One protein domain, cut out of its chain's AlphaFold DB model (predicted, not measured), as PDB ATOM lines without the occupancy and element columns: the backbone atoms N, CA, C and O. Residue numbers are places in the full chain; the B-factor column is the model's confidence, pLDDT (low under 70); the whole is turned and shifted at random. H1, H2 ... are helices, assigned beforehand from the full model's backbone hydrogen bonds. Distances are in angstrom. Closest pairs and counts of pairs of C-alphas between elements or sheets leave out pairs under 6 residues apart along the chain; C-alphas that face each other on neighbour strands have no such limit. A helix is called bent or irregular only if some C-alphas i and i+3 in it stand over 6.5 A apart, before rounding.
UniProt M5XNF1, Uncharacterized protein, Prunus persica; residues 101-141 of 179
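What this domain is: This is residues 101 to 141 of the 179 residues of an uncharacterized protein of Prunus persica (UniProt M5XNF1). The model is an open arch of three separate helices: a longer helix, H3, makes one arm, and two short helices, H1 and H2, make a small head at the other end with the tail of residues 101 to 106. Residues 120 to 124 reach from the head to the arm, and H3 sticks out past them with no helix packed on it. The printed part has 41 residues with three named helices, H1, H2 and H3 in that order along the chain, and no named strand; the class is all helix, with 26 of the 41 printed residues in the helices. The whole is extended, with a radius of gyration of the C-alphas of 14.4 A, and the C-alphas span 40 by 19 by 16 A along their three main axes, the arm making much of the length.

How they stand to each other: After residues 101 to 106, which belong to no named helix, comes H1, residues 107 to 111. A tight link of 4 residues, 112 to 115, leads to H2, residues 116 to 119. H1 and H2 are close but not clearly touching, with 1 pair of C-alphas within 8 A. Their closest C-alphas are those of Ala 110 and Leu 119, 7.6 A apart, and the two helices are 11.8 A from centre to centre. A tight link of 5 residues, 120 to 124, leads from H2 to H3, residues 125 to 141. Although they follow each other in the chain, H2 and H3 are apart, with no C-alpha of the one within 8 A of the other. H1 and H3 are apart too, with no C-alpha of the one within 8 A of the other. In the backbone of H1 the O i to N i+4 pair is within hydrogen-bond range, and in H3 12 of 13 such pairs are. H2, with 4 residues, is too short for such a pair, but its one O i to N i+3 pair is within range.

Where its parts are: The printed part begins at Ser 101, whose C-alpha is at (376.793, 348.144, 453.770). H1 runs from Leu 107 to Ser 111, and its first C-alpha, 107, is at (371.626, 348.170, 438.948). H2 runs from Ile 116 to Leu 119, with C-alpha 116 at (364.891, 355.923, 447.245). H3, with 17 residues the longest helix, runs from Ala 125 to Glu 141 and is 24.0 A from first to last C-alpha. It begins at C-alpha 125, at (376.818, 366.826, 459.419), and ends at C-alpha 141, at (391.626, 376.648, 443.255). No helix is bent or irregular.

The domain as a whole: The two C-alphas farthest apart are those of Ser 112 and Glu 141, 40.8 A apart, and the first and last printed C-alphas, those of Ser 101 and Glu 141, are 33.8 A apart. Two stretches stand free, with no C-alpha 8 or more residues away along the chain within 10 A: residues 111 to 117, and residues 122 to 141, of which 125 to 141 belong to H3. The printed part has no cut, and neither of the two links between helices is long. The mean pLDDT of the printed part is 73.7, and 12 residues are under 70, namely residues 101 to 104, residue 106 and residues 135 to 141.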
ATOM      1  N   SER A 101     376.708 346.948 454.600       61.47
ATOM      2  CA  SER A 101     376.793 348.144 453.770       61.47
ATOM      3  C   SER A 101     375.743 348.087 452.667       61.47
ATOM      4  O   SER A 101     375.732 347.136 451.900       61.47
ATOM      5  N   LYS A 102     374.908 349.125 452.556       66.00
ATOM      6  CA  LYS A 102     373.950 349.344 451.457       66.00
ATOM      7  C   LYS A 102     374.676 349.657 450.134       66.00
ATOM      8  O   LYS A 102     374.672 350.796 449.673       66.00
ATOM      9  N   SER A 103     375.385 348.682 449.585       66.12
ATOM     10  CA  SER A 103     376.030 348.745 448.273       66.12
ATOM     11  C   SER A 103     375.318 347.744 447.369       66.12
ATOM     12  O   SER A 103     375.088 346.628 447.801       66.12
ATOM     13  N   PHE A 104     374.947 348.131 446.152       66.38
ATOM     14  CA  PHE A 104     374.280 347.230 445.207       66.38
ATOM     15  C   PHE A 104     375.321 346.487 444.383       66.38
ATOM     16  O   PHE A 104     376.314 347.086 443.964       66.38
ATOM     17  N   THR A 105     375.097 345.196 444.149       72.69
ATOM     18  CA  THR A 105     375.932 344.404 443.225       72.69
ATOM     19  C   THR A 105     375.543 344.611 441.768       72.69
ATOM     20  O   THR A 105     376.354 344.383 440.875       72.69
ATOM     21  N   SER A 106     374.305 345.048 441.534       68.19
ATOM     22  CA  SER A 106     373.704 345.207 440.217       68.19
ATOM     23  C   SER A 106     372.698 346.356 440.225       68.19
ATOM     24  O   SER A 106     371.988 346.572 441.206       68.19
ATOM     25  N   LEU A 107     372.601 347.085 439.112       72.06
ATOM     26  CA  LEU A 107     371.626 348.170 438.948       72.06
ATOM     27  C   LEU A 107     370.174 347.673 439.017       72.06
ATOM     28  O   LEU A 107     369.303 348.424 439.447       72.06
ATOM     29  N   ALA A 108     369.914 346.411 438.660       79.06
ATOM     30  CA  ALA A 108     368.586 345.812 438.792       79.06
ATOM     31  C   ALA A 108     368.105 345.806 440.255       79.06
ATOM     32  O   ALA A 108     366.947 346.103 440.529       79.06
ATOM     33  N   GLU A 109     369.019 345.560 441.196       72.00
ATOM     34  CA  GLU A 109     368.742 345.520 442.636       72.00
ATOM     35  C   GLU A 109     368.412 346.916 443.197       72.00
ATOM     36  O   GLU A 109     367.584 347.054 444.097       72.00
ATOM     37  N   ALA A 110     368.996 347.972 442.616       74.44
ATOM     38  CA  ALA A 110     368.661 349.352 442.960       74.44
ATOM     39  C   ALA A 110     367.243 349.733 442.497       74.44
ATOM     40  O   ALA A 110     366.525 350.410 443.230       74.44
ATOM     41  N   SER A 111     366.828 349.265 441.314       76.75
ATOM     42  CA  SER A 111     365.488 349.506 440.759       76.75
ATOM     43  C   SER A 111     364.385 348.717 441.470       76.75
ATOM     44  O   SER A 111     363.241 349.163 441.501       76.75
ATOM     45  N   SER A 112     364.709 347.566 442.067       78.56
ATOM     46  CA  SER A 112     363.767 346.781 442.878       78.56
ATOM     47  C   SER A 112     363.502 347.376 444.266       78.56
ATOM     48  O   SER A 112     362.577 346.940 444.952       78.56
ATOM     49  N   SER A 113     364.286 348.366 444.705       72.94
ATOM     50  CA  SER A 113     364.040 349.044 445.975       72.94
ATOM     51  C   SER A 113     362.843 349.985 445.866       72.94
ATOM     52  O   SER A 113     362.866 350.971 445.131       72.94
ATOM     53  N   SER A 114     361.809 349.723 446.666       76.75
ATOM     54  CA  SER A 114     360.582 350.528 446.702       76.75
ATOM     55  C   SER A 114     360.797 351.965 447.197       76.75
ATOM     56  O   SER A 114     359.902 352.798 447.044       76.75
ATOM     57  N   ASN A 115     361.931 352.270 447.836       74.56
ATOM     58  CA  ASN A 115     362.147 353.549 448.503       74.56
ATOM     59  C   ASN A 115     363.563 354.090 448.269       74.56
ATOM     60  O   ASN A 115     364.554 353.594 448.805       74.56
ATOM     61  N   ILE A 116     363.644 355.199 447.531       75.12
ATOM     62  CA  ILE A 116     364.891 355.923 447.245       75.12
ATOM     63  C   ILE A 116     365.600 356.411 448.524       75.12
ATOM     64  O   ILE A 116     366.827 356.519 448.564       75.12
ATOM     65  N   LYS A 117     364.849 356.675 449.605       76.19
ATOM     66  CA  LYS A 117     365.405 357.136 450.890       76.19
ATOM     67  C   LYS A 117     366.193 356.036 451.597       76.19
ATOM     68  O   LYS A 117     367.105 356.346 452.358       76.19
ATOM     69  N   ASP A 118     365.889 354.773 451.305       71.69
ATOM     70  CA  ASP A 118     366.638 353.636 451.830       71.69
ATOM     71  C   ASP A 118     367.939 353.396 451.064       71.69
ATOM     72  O   ASP A 118     368.852 352.783 451.620       71.69
ATOM     73  N   LEU A 119     368.065 353.932 449.847       70.50
ATOM     74  CA  LEU A 119     369.272 353.853 449.020       70.50
ATOM     75  C   LEU A 119     370.295 354.929 449.388       70.50
ATOM     76  O   LEU A 119     371.506 354.695 449.392       70.50
ATOM     77  N   ALA A 120     369.805 356.127 449.705       75.56
ATOM     78  CA  ALA A 120     370.652 357.241 450.083       75.56
ATOM     79  C   ALA A 120     371.270 357.005 451.469       75.56
ATOM     80  O   ALA A 120     370.590 356.672 452.442       75.56
ATOM     81  N   LYS A 121     372.584 357.224 451.592       77.38
ATOM     82  CA  LYS A 121     373.216 357.295 452.914       77.38
ATOM     83  C   LYS A 121     372.586 358.466 453.679       77.38
ATOM     84  O   LYS A 121     372.528 359.560 453.112       77.38
ATOM     85  N   PRO A 122     372.145 358.269 454.933       76.81
ATOM     86  CA  PRO A 122     371.564 359.349 455.719       76.81
ATOM     87  C   PRO A 122     372.576 360.487 455.852       76.81
ATOM     88  O   PRO A 122     373.769 360.259 456.083       76.81
ATOM     89  N   ASP A 123     372.108 361.716 455.662       79.94
ATOM     90  CA  ASP A 123     372.990 362.873 455.593       79.94
ATOM     91  C   ASP A 123     373.448 363.303 456.998       79.94
ATOM     92  O   ASP A 123     372.714 363.934 457.756       79.94
ATOM     93  N   ASN A 124     374.686 362.956 457.358       86.44
ATOM     94  CA  ASN A 124     375.319 363.355 458.617       86.44
ATOM     95  C   ASN A 124     376.107 364.668 458.425       86.44
ATOM     96  O   ASN A 124     376.815 364.844 457.429       86.44
ATOM     97  N   ALA A 125     376.047 365.579 459.403       88.12
ATOM     98  CA  ALA A 125     376.818 366.826 459.419       88.12
ATOM     99  C   ALA A 125     378.324 366.613 459.159       88.12
ATOM    100  O   ALA A 125     378.930 367.365 458.393       88.12
ATOM    101  N   TYR A 126     378.919 365.553 459.716       86.50
ATOM    102  CA  TYR A 126     380.324 365.206 459.479       86.50
ATOM    103  C   TYR A 126     380.583 364.795 458.020       86.50
ATOM    104  O   TYR A 126     381.515 365.287 457.378       86.50
ATOM    105  N   THR A 127     379.729 363.934 457.451       84.00
ATOM    106  CA  THR A 127     379.851 363.506 456.046       84.00
ATOM    107  C   THR A 127     379.589 364.650 455.072       84.00
ATOM    108  O   THR A 127     380.259 364.739 454.041       84.00
ATOM    109  N   ARG A 128     378.668 365.556 455.415       86.12
ATOM    110  CA  ARG A 128     378.353 366.764 454.652       86.12
ATOM    111  C   ARG A 128     379.526 367.740 454.644       86.12
ATOM    112  O   ARG A 128     379.934 368.154 453.563       86.12
ATOM    113  N   LYS A 129     380.148 368.020 455.800       87.56
ATOM    114  CA  LYS A 129     381.361 368.859 455.900       87.56
ATOM    115  C   LYS A 129     382.499 368.313 455.037       87.56
ATOM    116  O   LYS A 129     383.116 369.069 454.293       87.56
ATOM    117  N   ARG A 130     382.754 367.000 455.090       84.38
ATOM    118  CA  ARG A 130     383.818 366.365 454.297       84.38
ATOM    119  C   ARG A 130     383.569 366.462 452.788       84.38
ATOM    120  O   ARG A 130     384.503 366.750 452.050       84.38
ATOM    121  N   ARG A 131     382.329 366.251 452.323       82.94
ATOM    122  CA  ARG A 131     381.979 366.400 450.894       82.94
ATOM    123  C   ARG A 131     382.005 367.861 450.434       82.94
ATOM    124  O   ARG A 131     382.483 368.141 449.341       82.94
ATOM    125  N   ASN A 132     381.536 368.789 451.267       78.25
ATOM    126  CA  ASN A 132     381.518 370.217 450.948       78.25
ATOM    127  C   ASN A 132     382.935 370.823 450.905       78.25
ATOM    128  O   ASN A 132     383.213 371.648 450.037       78.25
ATOM    129  N   LEU A 133     383.864 370.357 451.751       74.06
ATOM    130  CA  LEU A 133     385.278 370.753 451.685       74.06
ATOM    131  C   LEU A 133     385.887 370.482 450.299       74.06
ATOM    132  O   LEU A 133     386.636 371.299 449.779       74.06
ATOM    133  N   LEU A 134     385.529 369.358 449.670       70.94
ATOM    134  CA  LEU A 134     385.992 369.049 448.316       70.94
ATOM    135  C   LEU A 134     385.377 370.003 447.281       70.94
ATOM    136  O   LEU A 134     386.095 370.502 446.421       70.94
ATOM    137  N   ALA A 135     384.083 370.320 447.380       69.50
ATOM    138  CA  ALA A 135     383.418 371.244 446.454       69.50
ATOM    139  C   ALA A 135     383.946 372.690 446.567       69.50
ATOM    140  O   ALA A 135     384.198 373.343 445.556       69.50
ATOM    141  N   SER A 136     384.166 373.171 447.791       64.38
ATOM    142  CA  SER A 136     384.696 374.517 448.055       64.38
ATOM    143  C   SER A 136     386.168 374.665 447.661       64.38
ATOM    144  O   SER A 136     386.538 375.700 447.109       64.38
ATOM    145  N   ASN A 137     386.995 373.628 447.840       64.12
ATOM    146  CA  ASN A 137     388.387 373.649 447.378       64.12
ATOM    147  C   ASN A 137     388.490 373.708 445.846       64.12
ATOM    148  O   ASN A 137     389.282 374.489 445.330       64.12
ATOM    149  N   ASN A 138     387.648 372.970 445.111       61.28
ATOM    150  CA  ASN A 138     387.648 373.011 443.641       61.28
ATOM    151  C   ASN A 138     387.283 374.404 443.089       61.28
ATOM    152  O   ASN A 138     387.849 374.845 442.089       61.28
ATOM    153  N   MET A 139     386.374 375.127 443.754       58.88
ATOM    154  CA  MET A 139     386.036 376.502 443.370       58.88
ATOM    155  C   MET A 139     387.143 377.493 443.768       58.88
ATOM    156  O   MET A 139     387.462 378.401 443.004       58.88
ATOM    157  N   LEU A 140     387.762 377.324 444.940       57.03
ATOM    158  CA  LEU A 140     388.827 378.208 445.421       57.03
ATOM    159  C   LEU A 140     390.135 378.056 444.626       57.03
ATOM    160  O   LEU A 140     390.848 379.042 444.457       57.03
ATOM    161  N   GLU A 141     390.443 376.866 444.103       54.34
ATOM    162  CA  GLU A 141     391.626 376.648 443.255       54.34
ATOM    163  C   GLU A 141     391.506 377.328 441.887       54.34
ATOM    164  O   GLU A 141     392.491 377.864 441.384       54.34
TER     165      GLU A 141